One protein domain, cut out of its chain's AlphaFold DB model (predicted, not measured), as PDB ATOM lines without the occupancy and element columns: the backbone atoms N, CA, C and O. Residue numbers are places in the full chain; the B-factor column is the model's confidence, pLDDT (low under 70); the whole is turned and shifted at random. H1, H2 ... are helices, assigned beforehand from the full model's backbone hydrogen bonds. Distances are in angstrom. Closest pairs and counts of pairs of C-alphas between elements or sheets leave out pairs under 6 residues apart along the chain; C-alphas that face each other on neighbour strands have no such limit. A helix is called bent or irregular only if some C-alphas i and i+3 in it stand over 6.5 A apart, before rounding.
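What this domain is: This is residues 122 to 238 of the 433 residues of the protein "HTH arsR-type domain-containing protein" of Clostridiales bacterium (UniProt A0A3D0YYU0). Eight mostly crossed helices form a compact body, with the long H8 along one side, H3 beside it and H1 crossing it. H4 is nearest the middle, the H5 and H6 hairpin makes the end away from the tip of H8, and H7 packs between H6 and H1. The printed part has 117 residues with eight named helices, H1 to H8 in chain order, and no named strand: all helix. The radius of gyration of the C-alphas is 14.0 A and the spans are 39 by 33 by 22 A.

Where its parts are: H1, residues 122 to 134, begins at C-alpha 122 (-9.771, -37.475, 10.351) and is 18.1 A long. H2 holds residues 139 to 149, H3 156 to 165, H4 168 to 179 at 17.0 A, H5 182 to 189, H6 195 to 201 and H7 207 to 218 at 16.5 A. H8, residues 220 to 238, is 26.6 A long and ends at C-alpha 238 (-4.464, -42.279, -1.208). H4 is irregular: C-alphas 175 and 178 are 9.2 A apart.

How they stand to each other: H1 touches H8, at its residues 227 to 234 alone, at a steep tilt of 54 degrees; the closest C-alphas, of Glu 127 and Leu 230, are 6.7 A apart. H3 touches H8 at a shallow tilt of 3 degrees, opposite ways, closest at C-alphas 164 and 224, 5.7 A. H2 touches H4, closest at C-alphas 140 and 177, 5.5 A. H5 and H6 form a hairpin, closest at C-alphas 188 and 195, 6.4 A. H6 touches H7, closest at C-alphas 199 and 210, 6.4 A. Every O i to N i+4 pair is within hydrogen-bond range in H1, H2, H3, H5, H6, H7 and H8; in H4, 6 of 8 are.

The domain as a whole: The C-alphas of Glu 192 and Tyr 238, the two farthest apart, are 42.4 A apart. The printed part has no cut, and no link is long. Mean pLDDT of the printed part is 84.6; residue 136, residues 149 to 154 and residues 204 to 205 are under 70.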
ATOM      1  N   PRO A 122      -8.768 -37.032   9.383       88.81
ATOM      2  CA  PRO A 122      -9.771 -37.475  10.351       88.81
ATOM      3  C   PRO A 122     -11.201 -37.489   9.796       88.81
ATOM      4  O   PRO A 122     -11.994 -38.346  10.186       88.81
ATOM      5  N   ASP A 123     -11.521 -36.569   8.880       89.75
ATOM      6  CA  ASP A 123     -12.835 -36.485   8.240       89.75
ATOM      7  C   ASP A 123     -13.082 -37.657   7.291       89.75
ATOM      8  O   ASP A 123     -14.105 -38.329   7.412       89.75
ATOM      9  N   LEU A 124     -12.114 -37.977   6.424       88.56
ATOM     10  CA  LEU A 124     -12.223 -39.131   5.530       88.56
ATOM     11  C   LEU A 124     -12.312 -40.434   6.336       88.56
ATOM     12  O   LEU A 124     -13.145 -41.291   6.050       88.56
ATOM     13  N   MET A 125     -11.532 -40.552   7.415       88.38
ATOM     14  CA  MET A 125     -11.634 -41.680   8.347       88.38
ATOM     15  C   MET A 125     -13.014 -41.807   9.003       88.38
ATOM     16  O   MET A 125     -13.443 -42.923   9.303       88.38
ATOM     17  N   ARG A 126     -13.694 -40.688   9.284       88.69
ATOM     18  CA  ARG A 126     -15.036 -40.687   9.879       88.69
ATOM     19  C   ARG A 126     -16.070 -41.200   8.882       88.69
ATOM     20  O   ARG A 126     -16.817 -42.107   9.232       88.69
ATOM     21  N   GLU A 127     -16.049 -40.685   7.654       90.69
ATOM     22  CA  GLU A 127     -16.945 -41.131   6.579       90.69
ATOM     23  C   GLU A 127     -16.736 -42.616   6.250       90.69
ATOM     24  O   GLU A 127     -17.704 -43.364   6.138       90.69
ATOM     25  N   LEU A 128     -15.484 -43.084   6.197       88.19
ATOM     26  CA  LEU A 128     -15.173 -44.500   5.979       88.19
ATOM     27  C   LEU A 128     -15.772 -45.412   7.051       88.19
ATOM     28  O   LEU A 128     -16.309 -46.473   6.727       88.19
ATOM     29  N   ARG A 129     -15.698 -45.013   8.328       84.75
ATOM     30  CA  ARG A 129     -16.321 -45.771   9.424       84.75
ATOM     31  C   ARG A 129     -17.840 -45.729   9.348       84.75
ATOM     32  O   ARG A 129     -18.460 -46.765   9.565       84.75
ATOM     33  N   HIS A 130     -18.412 -44.570   9.029       86.12
ATOM     34  CA  HIS A 130     -19.853 -44.409   8.883       86.12
ATOM     35  C   HIS A 130     -20.394 -45.320   7.776       86.12
ATOM     36  O   HIS A 130     -21.182 -46.215   8.066       86.12
ATOM     37  N   PHE A 131     -19.903 -45.191   6.540       87.19
ATOM     38  CA  PHE A 131     -20.383 -46.027   5.438       87.19
ATOM     39  C   PHE A 131     -19.996 -47.504   5.597       87.19
ATOM     40  O   PHE A 131     -20.791 -48.388   5.287       87.19
ATOM     41  N   GLY A 132     -18.800 -47.798   6.116       81.25
ATOM     42  CA  GLY A 132     -18.366 -49.174   6.352       81.25
ATOM     43  C   GLY A 132     -19.229 -49.902   7.383       81.25
ATOM     44  O   GLY A 132     -19.583 -51.052   7.152       81.25
ATOM     45  N   GLY A 133     -19.582 -49.236   8.488       77.19
ATOM     46  CA  GLY A 133     -20.369 -49.827   9.575       77.19
ATOM     47  C   GLY A 133     -21.876 -49.829   9.338       77.19
ATOM     48  O   GLY A 133     -22.552 -50.740   9.807       77.19
ATOM     49  N   CYS A 134     -22.399 -48.845   8.605       75.62
ATOM     50  CA  CYS A 134     -23.840 -48.699   8.382       75.62
ATOM     51  C   CYS A 134     -24.349 -49.411   7.125       75.62
ATOM     52  O   CYS A 134     -25.550 -49.491   6.917       75.62
ATOM     53  N   TYR A 135     -23.463 -49.921   6.272       76.69
ATOM     54  CA  TYR A 135     -23.847 -50.613   5.041       76.69
ATOM     55  C   TYR A 135     -23.101 -51.940   4.926       76.69
ATOM     56  O   TYR A 135     -22.444 -52.383   5.870       76.69
ATOM     57  N   ASN A 136     -23.199 -52.628   3.785       68.12
ATOM     58  CA  ASN A 136     -22.623 -53.963   3.633       68.12
ATOM     59  C   ASN A 136     -21.080 -53.971   3.493       68.12
ATOM     60  O   ASN A 136     -20.514 -54.641   2.630       68.12
ATOM     61  N   ARG A 137     -20.366 -53.220   4.340       72.56
ATOM     62  CA  ARG A 137     -18.913 -53.290   4.543       72.56
ATOM     63  C   ARG A 137     -18.108 -53.335   3.238       72.56
ATOM     64  O   ARG A 137     -17.090 -54.013   3.193       72.56
ATOM     65  N   TRP A 138     -18.580 -52.684   2.171       82.88
ATOM     66  CA  TRP A 138     -17.978 -52.618   0.827       82.88
ATOM     67  C   TRP A 138     -17.893 -53.920   0.007       82.88
ATOM     68  O   TRP A 138     -17.866 -53.851  -1.223       82.88
ATOM     69  N   ILE A 139     -17.887 -55.101   0.635       77.50
ATOM     70  CA  ILE A 139     -17.658 -56.379  -0.059       77.50
ATOM     71  C   ILE A 139     -18.801 -56.765  -1.011       77.50
ATOM     72  O   ILE A 139     -18.537 -57.216  -2.123       77.50
ATOM     73  N   ASP A 140     -20.061 -56.515  -0.640       76.62
ATOM     74  CA  ASP A 140     -21.202 -56.754  -1.543       76.62
ATOM     75  C   ASP A 140     -21.193 -55.763  -2.697       76.62
ATOM     76  O   ASP A 140     -21.538 -56.117  -3.822       76.62
ATOM     77  N   THR A 141     -20.762 -54.526  -2.442       79.88
ATOM     78  CA  THR A 141     -20.604 -53.529  -3.497       79.88
ATOM     79  C   THR A 141     -19.548 -53.997  -4.498       79.88
ATOM     80  O   THR A 141     -19.801 -53.958  -5.701       79.88
ATOM     81  N   ALA A 142     -18.412 -54.523  -4.027       81.62
ATOM     82  CA  ALA A 142     -17.395 -55.125  -4.888       81.62
ATOM     83  C   ALA A 142     -17.944 -56.335  -5.665       81.62
ATOM     84  O   ALA A 142     -17.792 -56.407  -6.885       81.62
ATOM     85  N   ALA A 143     -18.642 -57.251  -4.986       78.62
ATOM     86  CA  ALA A 143     -19.257 -58.415  -5.617       78.62
ATOM     87  C   ALA A 143     -20.265 -58.015  -6.701       78.62
ATOM     88  O   ALA A 143     -20.298 -58.613  -7.771       78.62
ATOM     89  N   ASP A 144     -21.060 -56.976  -6.473       78.19
ATOM     90  CA  ASP A 144     -22.059 -56.533  -7.438       78.19
ATOM     91  C   ASP A 144     -21.447 -55.734  -8.609       78.19
ATOM     92  O   ASP A 144     -21.875 -55.913  -9.750       78.19
ATOM     93  N   VAL A 145     -20.331 -55.010  -8.401       77.19
ATOM     94  CA  VAL A 145     -19.500 -54.492  -9.516       77.19
ATOM     95  C   VAL A 145     -19.044 -55.641 -10.421       77.19
ATOM     96  O   VAL A 145     -19.166 -55.548 -11.645       77.19
ATOM     97  N   LEU A 146     -18.580 -56.746  -9.828       76.44
ATOM     98  CA  LEU A 146     -18.219 -57.953 -10.570       76.44
ATOM     99  C   LEU A 146     -19.434 -58.555 -11.305       76.44
ATOM    100  O   LEU A 146     -19.320 -58.909 -12.479       76.44
ATOM    101  N   ARG A 147     -20.618 -58.623 -10.672       75.19
ATOM    102  CA  ARG A 147     -21.832 -59.199 -11.290       75.19
ATOM    103  C   ARG A 147     -22.370 -58.408 -12.462       75.19
ATOM    104  O   ARG A 147     -22.815 -59.036 -13.421       75.19
ATOM    105  N   ASN A 148     -22.404 -57.082 -12.367       70.38
ATOM    106  CA  ASN A 148     -23.326 -56.278 -13.172       70.38
ATOM    107  C   ASN A 148     -22.632 -55.272 -14.083       70.38
ATOM    108  O   ASN A 148     -23.127 -55.008 -15.175       70.38
ATOM    109  N   GLU A 149     -21.482 -54.735 -13.684       60.59
ATOM    110  CA  GLU A 149     -20.970 -53.510 -14.306       60.59
ATOM    111  C   GLU A 149     -19.827 -53.726 -15.295       60.59
ATOM    112  O   GLU A 149     -19.423 -52.776 -15.960       60.59
ATOM    113  N   GLY A 150     -19.353 -54.968 -15.449       60.00
ATOM    114  CA  GLY A 150     -18.200 -55.261 -16.298       60.00
ATOM    115  C   GLY A 150     -16.969 -54.545 -15.756       60.00
ATOM    116  O   GLY A 150     -16.492 -53.587 -16.351       60.00
ATOM    117  N   ALA A 151     -16.480 -54.998 -14.598       50.91
ATOM    118  CA  ALA A 151     -15.419 -54.369 -13.803       50.91
ATOM    119  C   ALA A 151     -14.117 -54.032 -14.565       50.91
ATOM    120  O   ALA A 151     -13.281 -53.292 -14.048       50.91
ATOM    121  N   GLN A 152     -13.947 -54.589 -15.766       54.66
ATOM    122  CA  GLN A 152     -12.847 -54.353 -16.696       54.66
ATOM    123  C   GLN A 152     -13.005 -53.116 -17.605       54.66
ATOM    124  O   GLN A 152     -12.021 -52.704 -18.211       54.66
ATOM    125  N   ASP A 153     -14.205 -52.539 -17.722       59.78
ATOM    126  CA  ASP A 153     -14.523 -51.512 -18.731       59.78
ATOM    127  C   ASP A 153     -14.636 -50.090 -18.146       59.78
ATOM    128  O   ASP A 153     -14.841 -49.121 -18.881       59.78
ATOM    129  N   LEU A 154     -14.513 -49.941 -16.820       69.00
ATOM    130  CA  LEU A 154     -14.711 -48.674 -16.113       69.00
ATOM    131  C   LEU A 154     -13.510 -48.296 -15.246       69.00
ATOM    132  O   LEU A 154     -12.978 -49.107 -14.492       69.00
ATOM    133  N   GLY A 155     -13.142 -47.015 -15.298       79.25
ATOM    134  CA  GLY A 155     -12.318 -46.383 -14.268       79.25
ATOM    135  C   GLY A 155     -13.151 -45.968 -13.051       79.25
ATOM    136  O   GLY A 155     -14.379 -45.909 -13.113       79.25
ATOM    137  N   VAL A 156     -12.481 -45.620 -11.950       87.56
ATOM    138  CA  VAL A 156     -13.135 -45.275 -10.670       87.56
ATOM    139  C   VAL A 156     -14.117 -44.109 -10.798       87.56
ATOM    140  O   VAL A 156     -15.231 -44.203 -10.290       87.56
ATOM    141  N   SER A 157     -13.772 -43.050 -11.535       88.19
ATOM    142  CA  SER A 157     -14.687 -41.920 -11.757       88.19
ATOM    143  C   SER A 157     -15.960 -42.342 -12.497       88.19
ATOM    144  O   SER A 157     -17.057 -42.010 -12.062       88.19
ATOM    145  N   GLY A 158     -15.832 -43.161 -13.547       87.25
ATOM    146  CA  GLY A 158     -16.985 -43.679 -14.289       87.25
ATOM    147  C   GLY A 158     -17.866 -44.612 -13.450       87.25
ATOM    148  O   GLY A 158     -19.084 -44.621 -13.610       87.25
ATOM    149  N   PHE A 159     -17.271 -45.362 -12.519       88.12
ATOM    150  CA  PHE A 159     -18.025 -46.134 -11.529       88.12
ATOM    151  C   PHE A 159     -18.824 -45.230 -10.582       88.12
ATOM    152  O   PHE A 159     -20.017 -45.455 -10.395       88.12
ATOM    153  N   ILE A 160     -18.207 -44.181 -10.030       91.12
ATOM    154  CA  ILE A 160     -18.884 -43.233  -9.130       91.12
ATOM    155  C   ILE A 160     -20.043 -42.524  -9.853       91.12
ATOM    156  O   ILE A 160     -21.143 -42.416  -9.305       91.12
ATOM    157  N   GLU A 161     -19.834 -42.096 -11.099       90.25
ATOM    158  CA  GLU A 161     -20.880 -41.498 -11.939       90.25
ATOM    159  C   GLU A 161     -22.057 -42.459 -12.149       90.25
ATOM    160  O   GLU A 161     -23.211 -42.082 -11.954       90.25
ATOM    161  N   ARG A 162     -21.790 -43.728 -12.481       88.69
ATOM    162  CA  ARG A 162     -22.851 -44.732 -12.658       88.69
ATOM    163  C   ARG A 162     -23.591 -45.034 -11.365       88.69
ATOM    164  O   ARG A 162     -24.819 -45.085 -11.371       88.69
ATOM    165  N   LEU A 163     -22.862 -45.199 -10.265       88.62
ATOM    166  CA  LEU A 163     -23.431 -45.468  -8.950       88.62
ATOM    167  C   LEU A 163     -24.382 -44.343  -8.520       88.62
ATOM    168  O   LEU A 163     -25.487 -44.600  -8.047       88.62
ATOM    169  N   THR A 164     -23.980 -43.089  -8.728       91.31
ATOM    170  CA  THR A 164     -24.800 -41.918  -8.383       91.31
ATOM    171  C   THR A 164     -25.950 -41.672  -9.364       91.31
ATOM    172  O   THR A 164     -26.974 -41.112  -8.964       91.31
ATOM    173  N   ALA A 165     -25.845 -42.153 -10.605       92.69
ATOM    174  CA  ALA A 165     -26.904 -42.082 -11.612       92.69
ATOM    175  C   ALA A 165     -28.042 -43.102 -11.414       92.69
ATOM    176  O   ALA A 165     -29.095 -42.948 -12.033       92.69
ATOM    177  N   LEU A 166     -27.868 -44.123 -10.561       91.31
ATOM    178  CA  LEU A 166     -28.923 -45.098 -10.247       91.31
ATOM    179  C   LEU A 166     -30.196 -44.411  -9.738       91.31
ATOM    180  O   LEU A 166     -30.124 -43.392  -9.052       91.31
ATOM    181  N   ASP A 167     -31.374 -44.972 -10.004       94.81
ATOM    182  CA  ASP A 167     -32.590 -44.490  -9.345       94.81
ATOM    183  C   ASP A 167     -32.518 -44.726  -7.814       94.81
ATOM    184  O   ASP A 167     -31.701 -45.528  -7.347       94.81
ATOM    185  N   PRO A 168     -33.306 -44.003  -6.993       95.00
ATOM    186  CA  PRO A 168     -33.215 -44.123  -5.538       95.00
ATOM    187  C   PRO A 168     -33.373 -45.561  -4.999       95.00
ATOM    188  O   PRO A 168     -32.532 -45.971  -4.192       95.00
ATOM    189  N   PRO A 169     -34.342 -46.376  -5.470       93.69
ATOM    190  CA  PRO A 169     -34.452 -47.771  -5.045       93.69
ATOM    191  C   PRO A 169     -33.249 -48.643  -5.431       93.69
ATOM    192  O   PRO A 169     -32.800 -49.447  -4.616       93.69
ATOM    193  N   ALA A 170     -32.713 -48.503  -6.647       89.88
ATOM    194  CA  ALA A 170     -31.549 -49.266  -7.091       89.88
ATOM    195  C   ALA A 170     -30.285 -48.860  -6.326       89.88
ATOM    196  O   ALA A 170     -29.497 -49.724  -5.943       89.88
ATOM    197  N   PHE A 171     -30.112 -47.564  -6.050       91.19
ATOM    198  CA  PHE A 171     -29.011 -47.060  -5.230       91.19
ATOM    199  C   PHE A 171     -29.065 -47.616  -3.800       91.19
ATOM    200  O   PHE A 171     -28.067 -48.141  -3.307       91.19
ATOM    201  N   ALA A 172     -30.236 -47.571  -3.158       90.12
ATOM    202  CA  ALA A 172     -30.423 -48.141  -1.826       90.12
ATOM    203  C   ALA A 172     -30.159 -49.654  -1.815       90.12
ATOM    204  O   ALA A 172     -29.428 -50.141  -0.957       90.12
ATOM    205  N   GLY A 173     -30.659 -50.394  -2.811       87.38
ATOM    206  CA  GLY A 173     -30.361 -51.823  -2.958       87.38
ATOM    207  C   GLY A 173     -28.866 -52.117  -3.088       87.38
ATOM    208  O   GLY A 173     -28.369 -53.071  -2.496       87.38
ATOM    209  N   ARG A 174     -28.116 -51.258  -3.784       85.44
ATOM    210  CA  ARG A 174     -26.660 -51.392  -3.934       85.44
ATOM    211  C   ARG A 174     -25.902 -51.220  -2.613       85.44
ATOM    212  O   ARG A 174     -24.920 -51.925  -2.387       85.44
ATOM    213  N   LEU A 175     -26.334 -50.278  -1.774       85.44
ATOM    214  CA  LEU A 175     -25.737 -49.996  -0.461       85.44
ATOM    215  C   LEU A 175     -26.073 -51.079   0.570       85.44
ATOM    216  O   LEU A 175     -25.200 -51.528   1.316       85.44
ATOM    217  N   LEU A 176     -27.334 -51.508   0.594       82.44
ATOM    218  CA  LEU A 176     -27.836 -52.518   1.529       82.44
ATOM    219  C   LEU A 176     -27.400 -53.941   1.149       82.44
ATOM    220  O   LEU A 176     -27.402 -54.835   1.996       82.44
ATOM    221  N   GLY A 177     -26.971 -54.137  -0.100       76.81
ATOM    222  CA  GLY A 177     -26.493 -55.420  -0.598       76.81
ATOM    223  C   GLY A 177     -27.607 -56.462  -0.662       76.81
ATOM    224  O   GLY A 177     -28.788 -56.139  -0.783       76.81
ATOM    225  N   GLY A 178     -27.231 -57.738  -0.569       70.44
ATOM    226  CA  GLY A 178     -28.183 -58.855  -0.647       70.44
ATOM    227  C   GLY A 178     -29.060 -59.051   0.595       70.44
ATOM    228  O   GLY A 178     -29.867 -59.975   0.613       70.44
ATOM    229  N   ARG A 179     -28.906 -58.221   1.637       71.88
ATOM    230  CA  ARG A 179     -29.597 -58.389   2.930       71.88
ATOM    231  C   ARG A 179     -31.085 -58.071   2.876       71.88
ATOM    232  O   ARG A 179     -31.849 -58.558   3.697       71.88
ATOM    233  N   VAL A 180     -31.486 -57.218   1.938       81.06
ATOM    234  CA  VAL A 180     -32.850 -56.697   1.864       81.06
ATOM    235  C   VAL A 180     -33.431 -56.980   0.495       81.06
ATOM    236  O   VAL A 180     -32.854 -56.624  -0.532       81.06
ATOM    237  N   ASP A 181     -34.618 -57.579   0.486       84.69
ATOM    238  CA  ASP A 181     -35.348 -57.837  -0.745       84.69
ATOM    239  C   ASP A 181     -35.628 -56.521  -1.499       84.69
ATOM    240  O   ASP A 181     -36.154 -55.543  -0.953       84.69
ATOM    241  N   SER A 182     -35.303 -56.499  -2.794       86.50
ATOM    242  CA  SER A 182     -35.469 -55.310  -3.638       86.50
ATOM    243  C   SER A 182     -36.923 -54.830  -3.738       86.50
ATOM    244  O   SER A 182     -37.166 -53.645  -3.970       86.50
ATOM    245  N   ARG A 183     -37.911 -55.717  -3.568       89.81
ATOM    246  CA  ARG A 183     -39.335 -55.358  -3.523       89.81
ATOM    247  C   ARG A 183     -39.658 -54.609  -2.239       89.81
ATOM    248  O   ARG A 183     -40.416 -53.647  -2.301       89.81
ATOM    249  N   LEU A 184     -39.076 -55.003  -1.104       90.06
ATOM    250  CA  LEU A 184     -39.268 -54.287   0.158       90.06
ATOM    251  C   LEU A 184     -38.709 -52.862   0.065       90.06
ATOM    252  O   LEU A 184     -39.421 -51.918   0.393       90.06
ATOM    253  N   ILE A 185     -37.506 -52.694  -0.494       91.38
ATOM    254  CA  ILE A 185     -36.904 -51.370  -0.735       91.38
ATOM    255  C   ILE A 185     -37.835 -50.493  -1.584       91.38
ATOM    256  O   ILE A 185     -38.125 -49.354  -1.221       91.38
ATOM    257  N   ARG A 186     -38.356 -51.027  -2.699       93.25
ATOM    258  CA  ARG A 186     -39.290 -50.293  -3.573       93.25
ATOM    259  C   ARG A 186     -40.576 -49.893  -2.850       93.25
ATOM    260  O   ARG A 186     -41.043 -48.777  -3.052       93.25
ATOM    261  N   ARG A 187     -41.125 -50.765  -1.998       93.88
ATOM    262  CA  ARG A 187     -42.326 -50.472  -1.201       93.88
ATOM    263  C   ARG A 187     -42.101 -49.343  -0.198       93.88
ATOM    264  O   ARG A 187     -42.990 -48.516  -0.037       93.88
ATOM    265  N   VAL A 188     -40.927 -49.269   0.432       92.94
ATOM    266  CA  VAL A 188     -40.590 -48.155   1.338       92.94
ATOM    267  C   VAL A 188     -40.538 -46.832   0.576       92.94
ATOM    268  O   VAL A 188     -41.184 -45.872   0.984       92.94
ATOM    269  N   PHE A 189     -39.882 -46.791  -0.590       93.19
ATOM    270  CA  PHE A 189     -39.885 -45.591  -1.443       93.19
ATOM    271  C   PHE A 189     -41.278 -45.208  -1.967       93.19
ATOM    272  O   PHE A 189     -41.524 -44.035  -2.238       93.19
ATOM    273  N   ALA A 190     -42.190 -46.173  -2.104       93.19
ATOM    274  CA  ALA A 190     -43.583 -45.932  -2.480       93.19
ATOM    275  C   ALA A 190     -44.480 -45.496  -1.300       93.19
ATOM    276  O   ALA A 190     -45.649 -45.184  -1.513       93.19
ATOM    277  N   GLY A 191     -43.966 -45.479  -0.063       91.25
ATOM    278  CA  GLY A 191     -44.756 -45.206   1.145       91.25
ATOM    279  C   GLY A 191     -45.663 -46.366   1.582       91.25
ATOM    280  O   GLY A 191     -46.549 -46.182   2.410       91.25
ATOM    281  N   GLU A 192     -45.453 -47.566   1.037       91.56
ATOM    282  CA  GLU A 192     -46.243 -48.782   1.297       91.56
ATOM    283  C   GLU A 192     -45.656 -49.667   2.417       91.56
ATOM    284  O   GLU A 192     -46.193 -50.739   2.730       91.56
ATOM    285  N   ALA A 193     -44.509 -49.270   2.971       90.00
ATOM    286  CA  ALA A 193     -43.808 -49.919   4.077       90.00
ATOM    287  C   ALA A 193     -42.970 -48.883   4.852       90.00
ATOM    288  O   ALA A 193     -42.602 -47.850   4.296       90.00
ATOM    289  N   SER A 194     -42.660 -49.160   6.122       88.81
ATOM    290  CA  SER A 194     -41.790 -48.308   6.943       88.81
ATOM    291  C   SER A 194     -40.314 -48.685   6.800       88.81
ATOM    292  O   SER A 194     -39.978 -49.819   6.450       88.81
ATOM    293  N   VAL A 195     -39.426 -47.741   7.128       85.12
ATOM    294  CA  VAL A 195     -37.974 -47.980   7.209       85.12
ATOM    295  C   VAL A 195     -37.648 -49.049   8.260       85.12
ATOM    296  O   VAL A 195     -36.766 -49.867   8.027       85.12
ATOM    297  N   ASP A 196     -38.423 -49.153   9.345       84.12
ATOM    298  CA  ASP A 196     -38.248 -50.199  10.369       84.12
ATOM    299  C   ASP A 196     -38.316 -51.623   9.799       84.12
ATOM    300  O   ASP A 196     -37.632 -52.527  10.279       84.12
ATOM    301  N   ALA A 197     -39.112 -51.835   8.743       81.56
ATOM    302  CA  ALA A 197     -39.176 -53.129   8.068       81.56
ATOM    303  C   ALA A 197     -37.843 -53.487   7.384       81.56
ATOM    304  O   ALA A 197     -37.502 -54.664   7.289       81.56
ATOM    305  N   ILE A 198     -37.088 -52.481   6.930       80.44
ATOM    306  CA  ILE A 198     -35.739 -52.638   6.373       80.44
ATOM    307  C   ILE A 198     -34.747 -52.928   7.495       80.44
ATOM    308  O   ILE A 198     -33.961 -53.860   7.360       80.44
ATOM    309  N   SER A 199     -34.805 -52.176   8.600       78.75
ATOM    310  CA  SER A 199     -33.916 -52.368   9.754       78.75
ATOM    311  C   SER A 199     -33.997 -53.794  10.293       78.75
ATOM    312  O   SER A 199     -32.966 -54.436  10.486       78.75
ATOM    313  N   LEU A 200     -35.220 -54.319  10.436       75.38
ATOM    314  CA  LEU A 200     -35.465 -55.695  10.864       75.38
ATOM    315  C   LEU A 200     -34.942 -56.722   9.849       75.38
ATOM    316  O   LEU A 200     -34.367 -57.731  10.241       75.38
ATOM    317  N   ALA A 201     -35.144 -56.480   8.551       73.06
ATOM    318  CA  ALA A 201     -34.713 -57.400   7.498       73.06
ATOM    319  C   ALA A 201     -33.186 -57.441   7.324       73.06
ATOM    320  O   ALA A 201     -32.639 -58.484   6.987       73.06
ATOM    321  N   ALA A 202     -32.500 -56.318   7.539       70.06
ATOM    322  CA  ALA A 202     -31.057 -56.195   7.360       70.06
ATOM    323  C   ALA A 202     -30.230 -56.429   8.633       70.06
ATOM    324  O   ALA A 202     -29.005 -56.271   8.570       70.06
ATOM    325  N   GLU A 203     -30.879 -56.783   9.748       70.19
ATOM    326  CA  GLU A 203     -30.245 -56.996  11.058       70.19
ATOM    327  C   GLU A 203     -29.414 -55.776  11.503       70.19
ATOM    328  O   GLU A 203     -28.301 -55.890  12.024       70.19
ATOM    329  N   PHE A 204     -29.923 -54.566  11.248       68.94
ATOM    330  CA  PHE A 204     -29.287 -53.355  11.757       68.94
ATOM    331  C   PHE A 204     -29.607 -53.198  13.236       68.94
ATOM    332  O   PHE A 204     -30.543 -52.505  13.592       68.94
ATOM    333  N   ASP A 205     -28.815 -53.807  14.111       67.44
ATOM    334  CA  ASP A 205     -29.094 -53.784  15.555       67.44
ATOM    335  C   ASP A 205     -28.537 -52.541  16.276       67.44
ATOM    336  O   ASP A 205     -28.752 -52.351  17.475       67.44
ATOM    337  N   THR A 206     -27.805 -51.674  15.567       75.31
ATOM    338  CA  THR A 206     -27.170 -50.479  16.141       75.31
ATOM    339  C   THR A 206     -28.006 -49.220  15.921       75.31
ATOM    340  O   THR A 206     -28.713 -49.083  14.918       75.31
ATOM    341  N   VAL A 207     -27.903 -48.265  16.850       79.56
ATOM    342  CA  VAL A 207     -28.572 -46.956  16.742       79.56
ATOM    343  C   VAL A 207     -28.064 -46.200  15.513       79.56
ATOM    344  O   VAL A 207     -28.843 -45.602  14.778       79.56
ATOM    345  N   GLU A 208     -26.762 -46.282  15.251       78.56
ATOM    346  CA  GLU A 208     -26.113 -45.650  14.107       78.56
ATOM    347  C   GLU A 208     -26.588 -46.249  12.776       78.56
ATOM    348  O   GLU A 208     -26.792 -45.512  11.814       78.56
ATOM    349  N   GLY A 209     -26.808 -47.569  12.723       80.31
ATOM    350  CA  GLY A 209     -27.341 -48.247  11.542       80.31
ATOM    351  C   GLY A 209     -28.769 -47.808  11.220       80.31
ATOM    352  O   GLY A 209     -29.067 -47.490  10.070       80.31
ATOM    353  N   HIS A 210     -29.629 -47.703  12.238       81.56
ATOM    354  CA  HIS A 210     -30.990 -47.182  12.073       81.56
ATOM    355  C   HIS A 210     -30.994 -45.735  11.562       81.56
ATOM    356  O   HIS A 210     -31.689 -45.433  10.596       81.56
ATOM    357  N   GLN A 211     -30.181 -44.853  12.152       84.94
ATOM    358  CA  GLN A 211     -30.078 -43.456  11.713       84.94
ATOM    359  C   GLN A 211     -29.586 -43.336  10.266       84.94
ATOM    360  O   GLN A 211     -30.092 -42.515   9.506       84.94
ATOM    361  N   ALA A 212     -28.624 -44.169   9.864       85.88
ATOM    362  CA  ALA A 212     -28.136 -44.190   8.489       85.88
ATOM    363  C   ALA A 212     -29.205 -44.676   7.497       85.88
ATOM    364  O   ALA A 212     -29.290 -44.151   6.387       85.88
ATOM    365  N   LEU A 213     -30.046 -45.641   7.887       87.69
ATOM    366  CA  LEU A 213     -31.198 -46.046   7.080       87.69
ATOM    367  C   LEU A 213     -32.218 -44.917   6.944       87.69
ATOM    368  O   LEU A 213     -32.666 -44.638   5.834       87.69
ATOM    369  N   GLU A 214     -32.570 -44.251   8.043       88.12
ATOM    370  CA  GLU A 214     -33.472 -43.097   8.005       88.12
ATOM    371  C   GLU A 214     -32.931 -41.998   7.084       88.12
ATOM    372  O   GLU A 214     -33.666 -41.507   6.227       88.12
ATOM    373  N   GLU A 215     -31.639 -41.672   7.187       90.75
ATOM    374  CA  GLU A 215     -30.967 -40.717   6.298       90.75
ATOM    375  C   GLU A 215     -31.046 -41.166   4.831       90.75
ATOM    376  O   GLU A 215     -31.419 -40.372   3.965       90.75
ATOM    377  N   LEU A 216     -30.761 -42.443   4.546       91.44
ATOM    378  CA  LEU A 216     -30.811 -43.002   3.195       91.44
ATOM    379  C   LEU A 216     -32.189 -42.840   2.557       91.44
ATOM    380  O   LEU A 216     -32.259 -42.466   1.392       91.44
ATOM    381  N   PHE A 217     -33.277 -43.115   3.276       91.31
ATOM    382  CA  PHE A 217     -34.624 -42.992   2.713       91.31
ATOM    383  C   PHE A 217     -35.161 -41.551   2.735       91.31
ATOM    384  O   PHE A 217     -36.033 -41.231   1.926       91.31
ATOM    385  N   ALA A 218     -34.637 -40.677   3.601       92.62
ATOM    386  CA  ALA A 218     -35.040 -39.274   3.689       92.62
ATOM    387  C   ALA A 218     -34.335 -38.361   2.667       92.62
ATOM    388  O   ALA A 218     -34.982 -37.488   2.090       92.62
ATOM    389  N   ASP A 219     -33.033 -38.554   2.424       95.12
ATOM    390  CA  ASP A 219     -32.215 -37.711   1.538       95.12
ATOM    391  C   ASP A 219     -31.226 -38.539   0.699       95.12
ATOM    392  O   ASP A 219     -30.001 -38.486   0.847       95.12
ATOM    393  N   VAL A 220     -31.767 -39.302  -0.254       95.06
ATOM    394  CA  VAL A 220     -30.953 -40.070  -1.212       95.06
ATOM    395  C   VAL A 220     -29.935 -39.195  -1.965       95.06
ATOM    396  O   VAL A 220     -28.790 -39.636  -2.113       95.06
ATOM    397  N   PRO A 221     -30.277 -37.988  -2.472       96.00
ATOM    398  CA  PRO A 221     -29.297 -37.111  -3.114       96.00
ATOM    399  C   PRO A 221     -28.116 -36.746  -2.204       96.00
ATOM    400  O   PRO A 221     -26.970 -36.809  -2.659       96.00
ATOM    401  N   GLY A 222     -28.373 -36.419  -0.934       96.19
ATOM    402  CA  GLY A 222     -27.332 -36.128   0.051       96.19
ATOM    403  C   GLY A 222     -26.411 -37.322   0.300       96.19
ATOM    404  O   GLY A 222     -25.186 -37.192   0.204       96.19
ATOM    405  N   VAL A 223     -26.982 -38.512   0.511       94.81
ATOM    406  CA  VAL A 223     -26.197 -39.743   0.719       94.81
ATOM    407  C   VAL A 223     -25.356 -40.093  -0.512       94.81
ATOM    408  O   VAL A 223     -24.185 -40.452  -0.375       94.81
ATOM    409  N   LYS A 224     -25.895 -39.924  -1.727       95.31
ATOM    410  CA  LYS A 224     -25.132 -40.090  -2.978       95.31
ATOM    411  C   LYS A 224     -23.941 -39.145  -3.061       95.31
ATOM    412  O   LYS A 224     -22.848 -39.586  -3.411       95.31
ATOM    413  N   ALA A 225     -24.143 -37.866  -2.747       96.12
ATOM    414  CA  ALA A 225     -23.081 -36.867  -2.789       96.12
ATOM    415  C   ALA A 225     -21.971 -37.185  -1.776       96.12
ATOM    416  O   ALA A 225     -20.790 -37.144  -2.128       96.12
ATOM    417  N   ARG A 226     -22.339 -37.576  -0.548       95.25
ATOM    418  CA  ARG A 226     -21.388 -37.997   0.493       95.25
ATOM    419  C   ARG A 226     -20.599 -39.237   0.080       95.25
ATOM    420  O   ARG A 226     -19.375 -39.237   0.186       95.25
ATOM    421  N   LEU A 227     -21.272 -40.262  -0.449       93.75
ATOM    422  CA  LEU A 227     -20.613 -41.484  -0.914       93.75
ATOM    423  C   LEU A 227     -19.664 -41.215  -2.089       93.75
ATOM    424  O   LEU A 227     -18.553 -41.739  -2.116       93.75
ATOM    425  N   ALA A 228     -20.073 -40.384  -3.048       95.19
ATOM    426  CA  ALA A 228     -19.226 -40.001  -4.172       95.19
ATOM    427  C   ALA A 228     -17.979 -39.244  -3.706       95.19
ATOM    428  O   ALA A 228     -16.874 -39.593  -4.115       95.19
ATOM    429  N   ALA A 229     -18.140 -38.267  -2.808       95.62
ATOM    430  CA  ALA A 229     -17.026 -37.520  -2.230       95.62
ATOM    431  C   ALA A 229     -16.081 -38.422  -1.420       95.62
ATOM    432  O   ALA A 229     -14.866 -38.255  -1.483       95.62
ATOM    433  N   LEU A 230     -16.623 -39.405  -0.697       94.88
ATOM    434  CA  LEU A 230     -15.848 -40.409   0.029       94.88
ATOM    435  C   LEU A 230     -15.000 -41.269  -0.915       94.88
ATOM    436  O   LEU A 230     -13.795 -41.402  -0.703       94.88
ATOM    437  N   LEU A 231     -15.619 -41.860  -1.942       94.25
ATOM    438  CA  LEU A 231     -14.932 -42.743  -2.888       94.25
ATOM    439  C   LEU A 231     -13.909 -41.978  -3.735       94.25
ATOM    440  O   LEU A 231     -12.781 -42.445  -3.895       94.25
ATOM    441  N   ASP A 232     -14.271 -40.791  -4.229       95.06
ATOM    442  CA  ASP A 232     -13.356 -39.936  -4.983       95.06
ATOM    443  C   ASP A 232     -12.209 -39.437  -4.100       95.06
ATOM    444  O   ASP A 232     -11.047 -39.559  -4.480       95.06
ATOM    445  N   GLY A 233     -12.504 -38.964  -2.886       93.56
ATOM    446  CA  GLY A 233     -11.499 -38.509  -1.929       93.56
ATOM    447  C   GLY A 233     -10.531 -39.619  -1.524       93.56
ATOM    448  O   GLY A 233      -9.319 -39.396  -1.487       93.56
ATOM    449  N   TYR A 234     -11.029 -40.835  -1.284       94.81
ATOM    450  CA  TYR A 234     -10.188 -42.001  -1.009       94.81
ATOM    451  C   TYR A 234      -9.284 -42.354  -2.193       94.81
ATOM    452  O   TYR A 234      -8.079 -42.561  -2.014       94.81
ATOM    453  N   TRP A 235      -9.842 -42.373  -3.405       93.75
ATOM    454  CA  TRP A 235      -9.091 -42.647  -4.625       93.75
ATOM    455  C   TRP A 235      -8.008 -41.595  -4.879       93.75
ATOM    456  O   TRP A 235      -6.849 -41.945  -5.082       93.75
ATOM    457  N   THR A 236      -8.368 -40.313  -4.856       89.81
ATOM    458  CA  THR A 236      -7.478 -39.200  -5.219       89.81
ATOM    459  C   THR A 236      -6.408 -38.917  -4.172       89.81
ATOM    460  O   THR A 236      -5.290 -38.576  -4.545       89.81
ATOM    461  N   THR A 237      -6.723 -39.078  -2.886       86.81
ATOM    462  CA  THR A 237      -5.801 -38.736  -1.787       86.81
ATOM    463  C   THR A 237      -4.843 -39.873  -1.445       86.81
ATOM    464  O   THR A 237      -3.753 -39.622  -0.934       86.81
ATOM    465  N   TYR A 238      -5.241 -41.129  -1.672       89.50
ATOM    466  CA  TYR A 238      -4.464 -42.279  -1.208       89.50
ATOM    467  C   TYR A 238      -4.420 -43.432  -2.209       89.50
ATOM    468  O   TYR A 238      -3.338 -43.866  -2.607       89.50
TER     469      TYR A 238